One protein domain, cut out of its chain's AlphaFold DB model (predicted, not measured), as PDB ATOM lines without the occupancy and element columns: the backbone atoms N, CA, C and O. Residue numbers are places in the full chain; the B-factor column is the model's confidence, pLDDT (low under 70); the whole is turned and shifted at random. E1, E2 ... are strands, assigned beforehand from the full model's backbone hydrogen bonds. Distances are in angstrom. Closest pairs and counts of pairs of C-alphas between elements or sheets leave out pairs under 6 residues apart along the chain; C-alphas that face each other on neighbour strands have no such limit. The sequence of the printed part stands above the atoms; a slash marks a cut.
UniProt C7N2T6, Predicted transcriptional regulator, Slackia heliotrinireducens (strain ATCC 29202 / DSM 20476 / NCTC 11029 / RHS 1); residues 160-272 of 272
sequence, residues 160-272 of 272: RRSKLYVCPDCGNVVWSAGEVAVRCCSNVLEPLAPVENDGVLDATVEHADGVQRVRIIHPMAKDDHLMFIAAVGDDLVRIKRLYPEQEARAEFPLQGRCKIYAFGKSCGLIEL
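Overview. This is residues 160 to 272 of the 272 residues of the protein "Predicted transcriptional regulator" of Slackia heliotrinireducens (strain ATCC 29202 / DSM 20476 / NCTC 11029 / RHS 1) (UniProt C7N2T6). What would a structural biologist see first? The domain is a stack of sheets, three sheets face to face in turn: the twisted five-stranded sheet of E5, E12, E11, E8 and E9 is in the middle, the three-stranded sheet of E6, E7 and E10 covers part of one face, and the hairpin of E1 and E2 covers part of the other. The small hairpin of E3 and E4 lies beyond E1 and E2 at one end of the longest axis, and the turn between E6 and E7 lies at the other end. What is it made of? The printed part has 113 residues with no named helix and twelve named strands, E1 to E12 in that order along the chain, and its class is all strand; the five-stranded sheet, in the order E5, E12, E11, E8, E9, is mixed, and the others are antiparallel. How spread out is it? It is compact, with a radius of gyration of the C-alphas of 13.7 A and spans of 43 by 33 by 23 A.

Arrangement. How is the largest sheet put together? Strand beside strand it runs E5, residues 194 to 196, E12, residues 268 to 271, E11, residues 259 to 264, E8, residues 226 to 232, and E9, residues 237 to 241. E5 and E12 are parallel at 56 degrees, with N 195 and O 269 2.9 A apart, while E12 and E11 form an antiparallel hairpin with N 270 and O 262 2.8 A apart. E11 and E8 are antiparallel, with N 261 and O 230 2.8 A apart, and E8 and E9 form a hairpin with N 231 and O 238 2.8 A apart. Which sheet faces it with the most C-alpha pairs? The sheet of E6, residues 202 to 208, E7, residues 211 to 217, and E10, residues 249 to 253, faces it with 39 pairs of C-alphas within 10 A, the strands of the two sheets at 34 degrees. Ile 229 of E8 and Ala 250 of E10 have the closest C-alphas of those two strands, 6.6 A apart. N 206 and O 213 are 2.9 A apart in the hairpin of E6 and E7, and N 214 and O 250 are 2.8 A apart between E7 and E10. Where are the remaining strands? The hairpin of E1, residues 163 to 166, and E2, residues 173 to 176, with N 165 and O 174 2.8 A apart, faces the five-stranded sheet with 21 pairs of C-alphas within 10 A. The hairpin of E3, residues 182 to 184, and E4, residues 187 to 189, has N 189 and O 182 2.9 A apart, and the closest C-alphas of E1 and E4, those of Tyr 165 and Leu 189, are 6.3 A apart.

Along the chain. Where do the first and last strands lie? E1 begins with C-alpha 163 at (33.146, 13.726, 190.608), and E12 ends with C-alpha 271 at (32.975, 23.074, 181.702). Which strands are longer? E6 measures 19.9 A from first to last C-alpha, E7 19.7 A, E8 17.4 A and E11 17.1 A. E8 begins at C-alpha 226, (30.384, 13.389, 172.996).

Size, cuts and confidence. How large is it? The two C-alphas farthest apart, those of Ser 186 and Asp 209, are 43.7 A apart. Is the printed part unbroken? It runs from residue 160 to 272, the chain's last residue, without a cut, and no link is long. Is the model confident? The mean pLDDT of the printed part is 93.5, and no printed residue is under 70.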
ATOM      1  N   ARG A 160      28.108  20.425 194.163       91.50
ATOM      2  CA  ARG A 160      29.092  21.186 193.374       91.50
ATOM      3  C   ARG A 160      30.502  20.597 193.430       91.50
ATOM      4  O   ARG A 160      31.331  20.943 192.600       91.50
ATOM      5  N   ARG A 161      30.783  19.712 194.395       93.25
ATOM      6  CA  ARG A 161      32.051  18.966 194.508       93.25
ATOM      7  C   ARG A 161      31.978  17.569 193.881       93.25
ATOM      8  O   ARG A 161      32.884  16.763 194.097       93.25
ATOM      9  N   SER A 162      30.918  17.302 193.117       95.38
ATOM     10  CA  SER A 162      30.713  16.045 192.402       95.38
ATOM     11  C   SER A 162      31.918  15.644 191.563       95.38
ATOM     12  O   SER A 162      32.578  16.485 190.952       95.38
ATOM     13  N   LYS A 163      32.159  14.337 191.490       97.00
ATOM     14  CA  LYS A 163      33.146  13.726 190.608       97.00
ATOM     15  C   LYS A 163      32.435  12.897 189.547       97.00
ATOM     16  O   LYS A 163      31.447  12.216 189.825       97.00
ATOM     17  N   LEU A 164      32.934  12.998 188.321       98.00
ATOM     18  CA  LEU A 164      32.505  12.208 187.175       98.00
ATOM     19  C   LEU A 164      33.675  11.326 186.761       98.00
ATOM     20  O   LEU A 164      34.817  11.772 186.789       98.00
ATOM     21  N   TYR A 165      33.386  10.095 186.374       97.44
ATOM     22  CA  TYR A 165      34.375   9.106 185.963       97.44
ATOM     23  C   TYR A 165      33.896   8.455 184.679       97.44
ATOM     24  O   TYR A 165      32.693   8.229 184.516       97.44
ATOM     25  N   VAL A 166      34.825   8.106 183.795       96.81
ATOM     26  CA  VAL A 166      34.516   7.343 182.585       96.81
ATOM     27  C   VAL A 166      35.468   6.170 182.456       96.81
ATOM     28  O   VAL A 166      36.680   6.341 182.522       96.81
ATOM     29  N   CYS A 167      34.912   4.976 182.251       93.69
ATOM     30  CA  CYS A 167      35.713   3.806 181.911       93.69
ATOM     31  C   CYS A 167      36.166   3.886 180.443       93.69
ATOM     32  O   CYS A 167      35.298   3.994 179.569       93.69
ATOM     33  N   PRO A 168      37.476   3.817 180.144       88.31
ATOM     34  CA  PRO A 168      37.965   3.911 178.768       88.31
ATOM     35  C   PRO A 168      37.510   2.728 177.895       88.31
ATOM     36  O   PRO A 168      37.192   2.942 176.719       88.31
ATOM     37  N   ASP A 169      37.386   1.533 178.485       87.00
ATOM     38  CA  ASP A 169      37.058   0.290 177.774       87.00
ATOM     39  C   ASP A 169      35.582   0.227 177.362       87.00
ATOM     40  O   ASP A 169      35.254   0.054 176.191       87.00
ATOM     41  N   CYS A 170      34.662   0.378 178.324       90.88
ATOM     42  CA  CYS A 170      33.223   0.187 178.088       90.88
ATOM     43  C   CYS A 170      32.425   1.495 177.992       90.88
ATOM     44  O   CYS A 170      31.232   1.480 177.688       90.88
ATOM     45  N   GLY A 171      33.052   2.638 178.281       91.38
ATOM     46  CA  GLY A 171      32.412   3.950 178.234       91.38
ATOM     47  C   GLY A 171      31.369   4.209 179.327       91.38
ATOM     48  O   GLY A 171      30.601   5.170 179.202       91.38
ATOM     49  N   ASN A 172      31.321   3.368 180.371       95.19
ATOM     50  CA  ASN A 172      30.456   3.565 181.532       95.19
ATOM     51  C   ASN A 172      30.765   4.903 182.219       95.19
ATOM     52  O   ASN A 172      31.933   5.263 182.355       95.19
ATOM     53  N   VAL A 173      29.723   5.603 182.670       96.75
ATOM     54  CA  VAL A 173      29.835   6.881 183.383       96.75
ATOM     55  C   VAL A 173      29.453   6.649 184.832       96.75
ATOM     56  O   VAL A 173      28.337   6.217 185.114       96.75
ATOM     57  N   VAL A 174      30.362   6.963 185.747       97.31
ATOM     58  CA  VAL A 174      30.088   6.910 187.184       97.31
ATOM     59  C   VAL A 174      30.068   8.328 187.725       97.31
ATOM     60  O   VAL A 174      30.866   9.177 187.332       97.31
ATOM     61  N   TRP A 175      29.126   8.581 188.622       97.31
ATOM     62  CA  TRP A 175      29.026   9.827 189.358       97.31
ATOM     63  C   TRP A 175      29.040   9.542 190.853       97.31
ATOM     64  O   TRP A 175      28.445   8.568 191.318       97.31
ATOM     65  N   SER A 176      29.675  10.431 191.601       96.88
ATOM     66  CA  SER A 176      29.641  10.448 193.055       96.88
ATOM     67  C   SER A 176      29.692  11.886 193.555       96.88
ATOM     68  O   SER A 176      30.297  12.763 192.938       96.88
ATOM     69  N   ALA A 177      29.096  12.147 194.719       95.62
ATOM     70  CA  ALA A 177      29.120  13.483 195.314       95.62
ATOM     71  C   ALA A 177      30.541  13.947 195.691       95.62
ATOM     72  O   ALA A 177      30.770  15.136 195.854       95.62
ATOM     73  N   GLY A 178      31.508  13.042 195.826       94.44
ATOM     74  CA  GLY A 178      32.919  13.361 196.051       94.44
ATOM     75  C   GLY A 178      33.804  12.220 195.567       94.44
ATOM     76  O   GLY A 178      33.298  11.257 194.997       94.44
ATOM     77  N   GLU A 179      35.114  12.314 195.772       93.75
ATOM     78  CA  GLU A 179      36.037  11.317 195.226       93.75
ATOM     79  C   GLU A 179      35.862   9.945 195.883       93.75
ATOM     80  O   GLU A 179      35.743   9.844 197.103       93.75
ATOM     81  N   VAL A 180      35.826   8.898 195.066       92.12
ATOM     82  CA  VAL A 180      35.705   7.498 195.483       92.12
ATOM     83  C   VAL A 180      36.651   6.622 194.663       92.12
ATOM     84  O   VAL A 180      36.972   6.950 193.521       92.12
ATOM     85  N   ALA A 181      37.073   5.497 195.241       90.06
ATOM     86  CA  ALA A 181      37.768   4.448 194.507       90.06
ATOM     87  C   ALA A 181      36.739   3.644 193.703       90.06
ATOM     88  O   ALA A 181      35.851   3.007 194.271       90.06
ATOM     89  N   VAL A 182      36.843   3.691 192.376       91.38
ATOM     90  CA  VAL A 182      35.945   2.972 191.465       91.38
ATOM     91  C   VAL A 182      36.785   2.132 190.524       91.38
ATOM     92  O   VAL A 182      37.671   2.646 189.846       91.38
ATOM     93  N   ARG A 183      36.468   0.839 190.447       89.12
ATOM     94  CA  ARG A 183      36.998  -0.059 189.425       89.12
ATOM     95  C   ARG A 183      35.884  -0.405 188.444       89.12
ATOM     96  O   ARG A 183      34.783  -0.768 188.854       89.12
ATOM     97  N   CYS A 184      36.160  -0.277 187.154       91.38
ATOM     98  CA  CYS A 184      35.244  -0.670 186.088       91.38
ATOM     99  C   CYS A 184      36.045  -1.383 185.003       91.38
ATOM    100  O   CYS A 184      37.071  -0.864 184.563       91.38
ATOM    101  N   CYS A 185      35.593  -2.569 184.588       87.25
ATOM    102  CA  CYS A 185      36.425  -3.494 183.813       87.25
ATOM    103  C   CYS A 185      37.747  -3.736 184.564       87.25
ATOM    104  O   CYS A 185      37.732  -4.032 185.762       87.25
ATOM    105  N   SER A 186      38.882  -3.562 183.899       80.69
ATOM    106  CA  SER A 186      40.209  -3.699 184.490       80.69
ATOM    107  C   SER A 186      40.811  -2.382 184.995       80.69
ATOM    108  O   SER A 186      41.878  -2.390 185.613       80.69
ATOM    109  N   ASN A 187      40.113  -1.260 184.805       82.44
ATOM    110  CA  ASN A 187      40.625   0.073 185.104       82.44
ATOM    111  C   ASN A 187      40.254   0.530 186.513       82.44
ATOM    112  O   ASN A 187      39.092   0.447 186.924       82.44
ATOM    113  N   VAL A 188      41.234   1.094 187.219       88.25
ATOM    114  CA  VAL A 188      40.972   2.008 188.337       88.25
ATOM    115  C   VAL A 188      40.660   3.371 187.727       88.25
ATOM    116  O   VAL A 188      41.483   3.919 187.001       88.25
ATOM    117  N   LEU A 189      39.450   3.883 187.956       91.56
ATOM    118  CA  LEU A 189      38.997   5.117 187.322       91.56
ATOM    119  C   LEU A 189      39.448   6.336 188.122       91.56
ATOM    120  O   LEU A 189      39.182   6.437 189.319       91.56
ATOM    121  N   GLU A 190      40.044   7.300 187.430       90.88
ATOM    122  CA  GLU A 190      40.347   8.611 187.995       90.88
ATOM    123  C   GLU A 190      39.183   9.586 187.782       90.88
ATOM    124  O   GLU A 190      38.466   9.494 186.775       90.88
ATOM    125  N   PRO A 191      38.953  10.517 188.727       95.25
ATOM    126  CA  PRO A 191      37.963  11.560 188.531       95.25
ATOM    127  C   PRO A 191      38.376  12.432 187.345       95.25
ATOM    128  O   PRO A 191      39.495  12.934 187.283       95.25
ATOM    129  N   LEU A 192      37.443  12.657 186.428       96.75
ATOM    130  CA  LEU A 192      37.639  13.564 185.310       96.75
ATOM    131  C   LEU A 192      37.890  14.984 185.830       96.75
ATOM    132  O   LEU A 192      37.113  15.513 186.632       96.75
ATOM    133  N   ALA A 193      38.972  15.596 185.356       94.44
ATOM    134  CA  ALA A 193      39.303  16.985 185.636       94.44
ATOM    135  C   ALA A 193      38.636  17.880 184.580       94.44
ATOM    136  O   ALA A 193      38.977  17.758 183.402       94.44
ATOM    137  N   PRO A 194      37.669  18.734 184.960       95.56
ATOM    138  CA  PRO A 194      37.077  19.664 184.017       95.56
ATOM    139  C   PRO A 194      38.094  20.742 183.632       95.56
ATOM    140  O   PRO A 194      38.801  21.265 184.495       95.56
ATOM    141  N   VAL A 195      38.129  21.092 182.351       95.25
ATOM    142  CA  VAL A 195      38.823  22.278 181.834       95.25
ATOM    143  C   VAL A 195      37.799  23.304 181.356       95.25
ATOM    144  O   VAL A 195      36.715  22.934 180.901       95.25
ATOM    145  N   GLU A 196      38.114  24.590 181.499       94.12
ATOM    146  CA  GLU A 196      37.247  25.665 181.008       94.12
ATOM    147  C   GLU A 196      37.129  25.604 179.479       94.12
ATOM    148  O   GLU A 196      38.063  25.206 178.775       94.12
ATOM    149  N   ASN A 197      35.957  25.966 178.955       94.00
ATOM    150  CA  ASN A 197      35.719  25.980 177.519       94.00
ATOM    151  C   ASN A 197      36.388  27.183 176.830       94.00
ATOM    152  O   ASN A 197      35.716  28.116 176.388       94.00
ATOM    153  N   ASP A 198      37.708  27.127 176.664       91.38
ATOM    154  CA  ASP A 198      38.508  28.126 175.937       91.38
ATOM    155  C   ASP A 198      38.402  27.960 174.405       91.38
ATOM    156  O   ASP A 198      39.393  27.932 173.674       91.38
ATOM    157  N   GLY A 199      37.175  27.798 173.899       89.00
ATOM    158  CA  GLY A 199      36.893  27.535 172.484       89.00
ATOM    159  C   GLY A 199      37.123  26.084 172.050       89.00
ATOM    160  O   GLY A 199      37.122  25.803 170.854       89.00
ATOM    161  N   VAL A 200      37.301  25.160 173.004       90.69
ATOM    162  CA  VAL A 200      37.431  23.717 172.730       90.69
ATOM    163  C   VAL A 200      36.145  23.162 172.119       90.69
ATOM    164  O   VAL A 200      36.190  22.362 171.188       90.69
ATOM    165  N   LEU A 201      34.996  23.599 172.636       94.88
ATOM    166  CA  LEU A 201      33.676  23.241 172.138       94.88
ATOM    167  C   LEU A 201      32.916  24.495 171.712       94.88
ATOM    168  O   LEU A 201      32.731  25.427 172.496       94.88
ATOM    169  N   ASP A 202      32.394  24.478 170.489       96.00
ATOM    170  CA  ASP A 202      31.407  25.459 170.043       96.00
ATOM    171  C   ASP A 202      30.049  25.095 170.659       96.00
ATOM    172  O   ASP A 202      29.334  24.205 170.187       96.00
ATOM    173  N   ALA A 203      29.751  25.715 171.799       96.44
ATOM    174  CA  ALA A 203      28.612  25.383 172.637       96.44
ATOM    175  C   ALA A 203      27.755  26.610 172.947       96.44
ATOM    176  O   ALA A 203      28.241  27.706 173.206       96.44
ATOM    177  N   THR A 204      26.445  26.397 172.981       96.06
ATOM    178  CA  THR A 204      25.453  27.376 173.418       96.06
ATOM    179  C   THR A 204      24.682  26.802 174.603       96.06
ATOM    180  O   THR A 204      24.102  25.715 174.505       96.06
ATOM    181  N   VAL A 205      24.673  27.536 175.718       94.44
ATOM    182  CA  VAL A 205      23.921  27.198 176.934       94.44
ATOM    183  C   VAL A 205      22.888  28.290 177.188       94.44
ATOM    184  O   VAL A 205      23.219  29.414 177.554       94.44
ATOM    185  N   GLU A 206      21.617  27.950 177.014       93.69
ATOM    186  CA  GLU A 206      20.490  28.853 177.229       93.69
ATOM    187  C   GLU A 206      19.678  28.407 178.440       93.69
ATOM    188  O   GLU A 206      19.494  27.216 178.687       93.69
ATOM    189  N   HIS A 207      19.143  29.368 179.188       90.44
ATOM    190  CA  HIS A 207      18.209  29.100 180.275       90.44
ATOM    191  C   HIS A 207      16.945  29.930 180.072       90.44
ATOM    192  O   HIS A 207      16.982  31.156 180.182       90.44
ATOM    193  N   ALA A 208      15.835  29.257 179.775       88.31
ATOM    194  CA  ALA A 208      14.535  29.879 179.555       88.31
ATOM    195  C   ALA A 208      13.413  28.947 180.025       88.31
ATOM    196  O   ALA A 208      13.498  27.731 179.845       88.31
ATOM    197  N   ASP A 209      12.369  29.520 180.627       87.81
ATOM    198  CA  ASP A 209      11.159  28.815 181.078       87.81
ATOM    199  C   ASP A 209      11.425  27.620 182.013       87.81
ATOM    200  O   ASP A 209      10.747  26.595 181.957       87.81
ATOM    201  N   GLY A 210      12.442  27.730 182.875       86.94
ATOM    202  CA  GLY A 210      12.828  26.648 183.788       86.94
ATOM    203  C   GLY A 210      13.437  25.435 183.080       86.94
ATOM    204  O   GLY A 210      13.405  24.327 183.615       86.94
ATOM    205  N   VAL A 211      13.975  25.625 181.871       90.94
ATOM    206  CA  VAL A 211      14.721  24.615 181.120       90.94
ATOM    207  C   VAL A 211      16.083  25.181 180.737       90.94
ATOM    208  O   VAL A 211      16.181  26.239 180.117       90.94
ATOM    209  N   GLN A 212      17.144  24.452 181.079       92.88
ATOM    210  CA  GLN A 212      18.493  24.718 180.591       92.88
ATOM    211  C   GLN A 212      18.737  23.874 179.335       92.88
ATOM    212  O   GLN A 212      18.742  22.640 179.401       92.88
ATOM    213  N   ARG A 213      18.886  24.533 178.186       95.00
ATOM    214  CA  ARG A 213      19.127  23.910 176.882       95.00
ATOM    215  C   ARG A 213      20.589  24.069 176.513       95.00
ATOM    216  O   ARG A 213      21.133  25.166 176.560       95.00
ATOM    217  N   VAL A 214      21.208  22.960 176.147       96.75
ATOM    218  CA  VAL A 214      22.608  22.887 175.746       96.75
ATOM    219  C   VAL A 214      22.645  22.362 174.325       96.75
ATOM    220  O   VAL A 214      22.098  21.289 174.057       96.75
ATOM    221  N   ARG A 215      23.296  23.095 173.426       97.69
ATOM    222  CA  ARG A 215      23.588  22.654 172.061       97.69
ATOM    223  C   ARG A 215      25.078  22.794 171.816       97.69
ATOM    224  O   ARG A 215      25.639  23.839 172.119       97.69
ATOM    225  N   ILE A 216      25.699  21.752 171.280       97.75
ATOM    226  CA  ILE A 216      27.133  21.728 171.002       97.75
ATOM    227  C   ILE A 216      27.319  21.320 169.545       97.75
ATOM    228  O   ILE A 216      26.720  20.345 169.087       97.75
ATOM    229  N   ILE A 217      28.124  22.072 168.804       96.19
ATOM    230  CA  ILE A 217      28.559  21.700 167.462       96.19
ATOM    231  C   ILE A 217      29.795  20.818 167.633       96.19
ATOM    232  O   ILE A 217      30.879  21.290 167.959       96.19
ATOM    233  N   HIS A 218      29.607  19.513 167.463       94.88
ATOM    234  CA  HIS A 218      30.658  18.514 167.638       94.88
ATOM    235  C   HIS A 218      30.437  17.339 166.672       94.88
ATOM    236  O   HIS A 218      29.277  16.986 166.421       94.88
ATOM    237  N   PRO A 219      31.500  16.707 166.138       92.81
ATOM    238  CA  PRO A 219      31.384  15.431 165.437       92.81
ATOM    239  C   PRO A 219      30.659  14.392 166.302       92.81
ATOM    240  O   PRO A 219      30.954  14.233 167.477       92.81
ATOM    241  N   MET A 220      29.672  13.688 165.761       95.81
ATOM    242  CA  MET A 220      28.971  12.616 166.484       95.81
ATOM    243  C   MET A 220      29.134  11.304 165.721       95.81
ATOM    244  O   MET A 220      28.171  10.596 165.457       95.81
ATOM    245  N   ALA A 221      30.360  11.011 165.296       95.56
ATOM    246  CA  ALA A 221      30.710   9.775 164.612       95.56
ATOM    247  C   ALA A 221      30.943   8.643 165.624       95.56
ATOM    248  O   ALA A 221      31.096   8.866 166.824       95.56
ATOM    249  N   LYS A 222      30.996   7.396 165.144       91.25
ATOM    250  CA  LYS A 222      31.257   6.227 166.001       91.25
ATOM    251  C   LYS A 222      32.571   6.360 166.785       91.25
ATOM    252  O   LYS A 222      32.630   5.980 167.954       91.25
ATOM    253  N   ASP A 223      33.566   6.957 166.145       88.56
ATOM    254  CA  ASP A 223      34.948   7.003 166.620       88.56
ATOM    255  C   ASP A 223      35.245   8.305 167.385       88.56
ATOM    256  O   ASP A 223      36.166   8.356 168.195       88.56
ATOM    257  N   ASP A 224      34.426   9.340 167.167       93.25
ATOM    258  CA  ASP A 224      34.539  10.653 167.796       93.25
ATOM    259  C   ASP A 224      33.143  11.239 168.038       93.25
ATOM    260  O   ASP A 224      32.447  11.656 167.108       93.25
ATOM    261  N   HIS A 225      32.713  11.197 169.298       96.06
ATOM    262  CA  HIS A 225      31.440  11.737 169.761       96.06
ATOM    263  C   HIS A 225      31.533  12.179 171.220       96.06
ATOM    264  O   HIS A 225      32.310  11.644 172.018       96.06
ATOM    265  N   LEU A 226      30.656  13.110 171.592       97.44
ATOM    266  CA  LEU A 226      30.384  13.389 172.996       97.44
ATOM    267  C   LEU A 226      29.607  12.221 173.600       97.44
ATOM    268  O   LEU A 226      28.603  11.772 173.056       97.44
ATOM    269  N   MET A 227      30.065  11.748 174.752       97.19
ATOM    270  CA  MET A 227      29.519  10.599 175.468       97.19
ATOM    271  C   MET A 227      28.445  10.993 176.483       97.19
ATOM    272  O   MET A 227      27.563  10.193 176.806       97.19
ATOM    273  N   PHE A 228      28.517  12.202 177.040       98.31
ATOM    274  CA  PHE A 228      27.455  12.745 177.881       98.31
ATOM    275  C   PHE A 228      27.513  14.271 177.973       98.31
ATOM    276  O   PHE A 228      28.555  14.887 177.752       98.31
ATOM    277  N   ILE A 229      26.382  14.849 178.373       98.44
ATOM    278  CA  ILE A 229      26.289  16.206 178.917       98.44
ATOM    279  C   ILE A 229      25.727  16.086 180.333       98.44
ATOM    280  O   ILE A 229      24.752  15.361 180.550       98.44
ATOM    281  N   ALA A 230      26.328  16.772 181.297       98.06
ATOM    282  CA  ALA A 230      25.902  16.777 182.688       98.06
ATOM    283  C   ALA A 230      25.552  18.192 183.158       98.06
ATOM    284  O   ALA A 230      26.214  19.153 182.790       98.06
ATOM    285  N   ALA A 231      24.528  18.302 183.999       97.12
ATOM    286  CA  ALA A 231      24.176  19.510 184.729       97.12
ATOM    287  C   ALA A 231      24.351  19.255 186.228       97.12
ATOM    288  O   ALA A 231      23.743  18.328 186.770       97.12
ATOM    289  N   VAL A 232      25.177  20.070 186.882       96.38
ATOM    290  CA  VAL A 232      25.477  19.987 188.316       96.38
ATOM    291  C   VAL A 232      24.988  21.261 188.999       96.38
ATOM    292  O   VAL A 232      25.490  22.357 188.736       96.38
ATOM    293  N   GLY A 233      23.979  21.106 189.851       93.12
ATOM    294  CA  GLY A 233      23.397  22.170 190.663       93.12
ATOM    295  C   GLY A 233      23.815  22.078 192.129       93.12
ATOM    296  O   GLY A 233      24.744  21.355 192.492       93.12
ATOM    297  N   ASP A 234      23.105  22.818 192.977       90.12
ATOM    298  CA  ASP A 234      23.304  22.790 194.431       90.12
ATOM    299  C   ASP A 234      22.770  21.499 195.074       90.12
ATOM    300  O   ASP A 234      23.386  20.959 195.991       90.12
ATOM    301  N   ASP A 235      21.652  20.984 194.563       90.12
ATOM    302  CA  ASP A 235      20.863  19.888 195.138       90.12
ATOM    303  C   ASP A 235      20.553  18.759 194.137       90.12
ATOM    304  O   ASP A 235      19.882  17.782 194.474       90.12
ATOM    305  N   LEU A 236      21.093  18.845 192.916       93.12
ATOM    306  CA  LEU A 236      20.914  17.833 191.883       93.12
ATOM    307  C   LEU A 236      22.134  17.648 190.984       93.12
ATOM    308  O   LEU A 236      22.923  18.564 190.752       93.12
ATOM    309  N   VAL A 237      22.200  16.457 190.391       95.69
ATOM    310  CA  VAL A 237      23.034  16.149 189.229       95.69
ATOM    311  C   VAL A 237      22.176  15.426 188.200       95.69
ATOM    312  O   VAL A 237      21.475  14.468 188.527       95.69
ATOM    313  N   ARG A 238      22.212  15.878 186.945       96.25
ATOM    314  CA  ARG A 238      21.578  15.186 185.815       96.25
ATOM    315  C   ARG A 238      22.607  14.894 184.748       96.25
ATOM    316  O   ARG A 238      23.337  15.787 184.348       96.25
ATOM    317  N   ILE A 239      22.625  13.662 184.256       97.75
ATOM    318  CA  ILE A 239      23.536  13.228 183.197       97.75
ATOM    319  C   ILE A 239      22.687  12.726 182.038       97.75
ATOM    320  O   ILE A 239      21.917  11.776 182.185       97.75
ATOM    321  N   LYS A 240      22.823  13.365 180.879       97.44
ATOM    322  CA  LYS A 240      22.266  12.882 179.620       97.44
ATOM    323  C   LYS A 240      23.354  12.131 178.868       97.44
ATOM    324  O   LYS A 240      24.310  12.744 178.397       97.44
ATOM    325  N   ARG A 241      23.194  10.813 178.735       97.50
ATOM    326  CA  ARG A 241      24.043  10.008 177.851       97.50
ATOM    327  C   ARG A 241      23.850  10.426 176.407       97.50
ATOM    328  O   ARG A 241      22.737  10.737 175.981       97.50
ATOM    329  N   LEU A 242      24.954  10.402 175.683       97.12
ATOM    330  CA  LEU A 242      24.996  10.635 174.265       97.12
ATOM    331  C   LEU A 242      25.653   9.438 173.553       97.12
ATOM    332  O   LEU A 242      26.469   8.726 174.132       97.12
ATOM    333  N   TYR A 243      25.235   9.205 172.315       95.50
ATOM    334  CA  TYR A 243      25.639   8.133 171.419       95.50
ATOM    335  C   TYR A 243      25.971   8.728 170.043       95.50
ATOM    336  O   TYR A 243      25.532   9.843 169.761       95.50
ATOM    337  N   PRO A 244      26.713   8.021 169.182       96.56
ATOM    338  CA  PRO A 244      26.930   8.433 167.796       96.56
ATOM    339  C   PRO A 244      25.627   8.689 167.018       96.56
ATOM    340  O   PRO A 244      24.562   8.195 167.381       96.56
ATOM    341  N   GLU A 245      25.739   9.441 165.925       94.94
ATOM    342  CA  GLU A 245      24.706   9.721 164.912       94.94
ATOM    343  C   GLU A 245      23.501  10.551 165.386       94.94
ATOM    344  O   GLU A 245      22.545  10.754 164.639       94.94
ATOM    345  N   GLN A 246      23.546  11.098 166.600       95.19
ATOM    346  CA  GLN A 246      22.535  12.031 167.102       95.19
ATOM    347  C   GLN A 246      23.074  13.466 167.191       95.19
ATOM    348  O   GLN A 246      24.280  13.702 167.196       95.19
ATOM    349  N   GLU A 247      22.179  14.430 167.401       95.06
ATOM    350  CA  GLU A 247      22.580  15.789 167.769       95.06
ATOM    351  C   GLU A 247      23.185  15.847 169.181       95.06
ATOM    352  O   GLU A 247      22.587  15.373 170.155       95.06
ATOM    353  N   ALA A 248      24.331  16.517 169.318       97.12
ATOM    354  CA  ALA A 248      24.944  16.825 170.605       97.12
ATOM    355  C   ALA A 248      24.158  17.923 171.344       97.12
ATOM    356  O   ALA A 248      24.501  19.106 171.330       97.12
ATOM    357  N   ARG A 249      23.054  17.526 171.983       97.50
ATOM    358  CA  ARG A 249      22.192  18.434 172.747       97.50
ATOM    359  C   ARG A 249      21.649  17.815 174.023       97.50
ATOM    360  O   ARG A 249      21.357  16.616 174.072       97.50
ATOM    361  N   ALA A 250      21.388  18.646 175.021       96.94
ATOM    362  CA  ALA A 250      20.677  18.270 176.236       96.94
ATOM    363  C   ALA A 250      19.640  19.323 176.622       96.94
ATOM    364  O   ALA A 250      19.835  20.512 176.401       96.94
ATOM    365  N   GLU A 251      18.543  18.866 177.215       95.31
ATOM    366  CA  GLU A 251      17.557  19.734 177.846       95.31
ATOM    367  C   GLU A 251      17.374  19.249 179.277       95.31
ATOM    368  O   GLU A 251      17.062  18.077 179.511       95.31
ATOM    369  N   PHE A 252      17.594  20.142 180.233       94.38
ATOM    370  CA  PHE A 252      17.429  19.849 181.644       94.38
ATOM    371  C   PHE A 252      16.312  20.731 182.210       94.38
ATOM    372  O   PHE A 252      16.490  21.947 182.275       94.38
ATOM    373  N   PRO A 253      15.163  20.159 182.621       90.06
ATOM    374  CA  PRO A 253      14.085  20.924 183.242       90.06
ATOM    375  C   PRO A 253      14.490  21.282 184.678       90.06
ATOM    376  O   PRO A 253      14.270  20.504 185.610       90.06
ATOM    377  N   LEU A 254      15.163  22.420 184.834       84.94
ATOM    378  CA  LEU A 254      15.805  22.891 186.057       84.94
ATOM    379  C   LEU A 254      15.474  24.372 186.260       84.94
ATOM    380  O   LEU A 254      15.641  25.178 185.348       84.94
ATOM    381  N   GLN A 255      15.036  24.738 187.468       74.75
ATOM    382  CA  GLN A 255      14.711  26.130 187.814       74.75
ATOM    383  C   GLN A 255      15.959  26.966 188.148       74.75
ATOM    384  O   GLN A 255      15.966  28.174 187.937       74.75
ATOM    385  N   GLY A 256      17.009  26.329 188.673       78.38
ATOM    386  CA  GLY A 256      18.268  26.979 189.039       78.38
ATOM    387  C   GLY A 256      19.328  26.886 187.941       78.38
ATOM    388  O   GLY A 256      19.315  25.967 187.120       78.38
ATOM    389  N   ARG A 257      20.286  27.820 187.956       79.94
ATOM    390  CA  ARG A 257      21.482  27.733 187.106       79.94
ATOM    391  C   ARG A 257      22.364  26.583 187.585       79.94
ATOM    392  O   ARG A 257      22.777  26.571 188.741       79.94
ATOM    393  N   CYS A 258      22.678  25.661 186.684       91.62
ATOM    394  CA  CYS A 258      23.641  24.593 186.926       91.62
ATOM    395  C   CYS A 258      24.925  24.855 186.146       91.62
ATOM    396  O   CYS A 258      24.889  25.470 185.077       91.62
ATOM    397  N   LYS A 259      26.040  24.342 186.669       94.69
ATOM    398  CA  LYS A 259      27.255  24.176 185.872       94.69
ATOM    399  C   LYS A 259      27.018  23.066 184.860       94.69
ATOM    400  O   LYS A 259      26.483  22.014 185.228       94.69
ATOM    401  N   ILE A 260      27.382  23.311 183.609       96.81
ATOM    402  CA  ILE A 260      27.217  22.343 182.533       96.81
ATOM    403  C   ILE A 260      28.578  21.763 182.186       96.81
ATOM    404  O   ILE A 260      29.553  22.487 182.038       96.81
ATOM    405  N   TYR A 261      28.614  20.446 182.037       98.12
ATOM    406  CA  TYR A 261      29.791  19.720 181.604       98.12
ATOM    407  C   TYR A 261      29.479  18.899 180.362       98.12
ATOM    408  O   TYR A 261      28.404  18.304 180.269       98.12
ATOM    409  N   ALA A 262      30.425  18.803 179.439       98.25
ATOM    410  CA  ALA A 262      30.368  17.890 178.304       98.25
ATOM    411  C   ALA A 262      31.637  17.039 178.267       98.25
ATOM    412  O   ALA A 262      32.724  17.541 178.533       98.25
ATOM    413  N   PHE A 263      31.501  15.749 177.957       98.31
ATOM    414  CA  PHE A 263      32.647  14.845 177.861       98.31
ATOM    415  C   PHE A 263      32.669  14.102 176.533       98.31
ATOM    416  O   PHE A 263      31.668  13.487 176.157       98.31
ATOM    417  N   GLY A 264      33.829  14.083 175.885       95.94
ATOM    418  CA  GLY A 264      34.166  13.212 174.758       95.94
ATOM    419  C   GLY A 264      35.581  12.659 174.931       95.94
ATOM    420  O   GLY A 264      36.399  13.275 175.610       95.94
ATOM    421  N   LYS A 265      35.888  11.500 174.333       92.19
ATOM    422  CA  LYS A 265      37.227  10.885 174.460       92.19
ATOM    423  C   LYS A 265      38.343  11.793 173.922       92.19
ATOM    424  O   LYS A 265      39.425  11.817 174.493       92.19
ATOM    425  N   SER A 266      38.060  12.529 172.850       91.25
ATOM    426  CA  SER A 266      38.965  13.474 172.184       91.25
ATOM    427  C   SER A 266      39.085  14.810 172.926       91.25
ATOM    428  O   SER A 266      40.169  15.383 172.977       91.25
ATOM    429  N   CYS A 267      37.994  15.297 173.526       92.69
ATOM    430  CA  CYS A 267      37.952  16.606 174.187       92.69
ATOM    431  C   CYS A 267      38.309  16.568 175.679       92.69
ATOM    432  O   CYS A 267      38.684  17.591 176.241       92.69
ATOM    433  N   GLY A 268      38.146  15.427 176.351       95.12
ATOM    434  CA  GLY A 268      38.125  15.379 177.812       95.12
ATOM    435  C   GLY A 268      36.823  15.946 178.389       95.12
ATOM    436  O   GLY A 268      35.795  15.978 177.708       95.12
ATOM    437  N   LEU A 269      36.842  16.337 179.670       97.81
ATOM    438  CA  LEU A 269      35.695  16.942 180.357       97.81
ATOM    439  C   LEU A 269      35.789  18.466 180.263       97.81
ATOM    440  O   LEU A 269      36.715  19.054 180.807       97.81
ATOM    441  N   ILE A 270      34.814  19.096 179.622       98.00
ATOM    442  CA  ILE A 270      34.771  20.545 179.413       98.00
ATOM    443  C   ILE A 270      33.664  21.152 180.279       98.00
ATOM    444  O   ILE A 270      32.540  20.647 180.255       98.00
ATOM    445  N   GLU A 271      33.963  22.214 181.028       97.25
ATOM    446  CA  GLU A 271      32.975  23.074 181.702       97.25
ATOM    447  C   GLU A 271      32.513  24.177 180.734       97.25
ATOM    448  O   GLU A 271      33.347  24.924 180.222       97.25
ATOM    449  N   LEU A 272      31.202  24.243 180.462       94.56
ATOM    450  CA  LEU A 272      30.556  25.151 179.497       94.56
ATOM    451  C   LEU A 272      29.955  26.402 180.146       94.56
ATOM    452  O   LEU A 272      29.387  26.279 181.259       94.56
TER     453      LEU A 272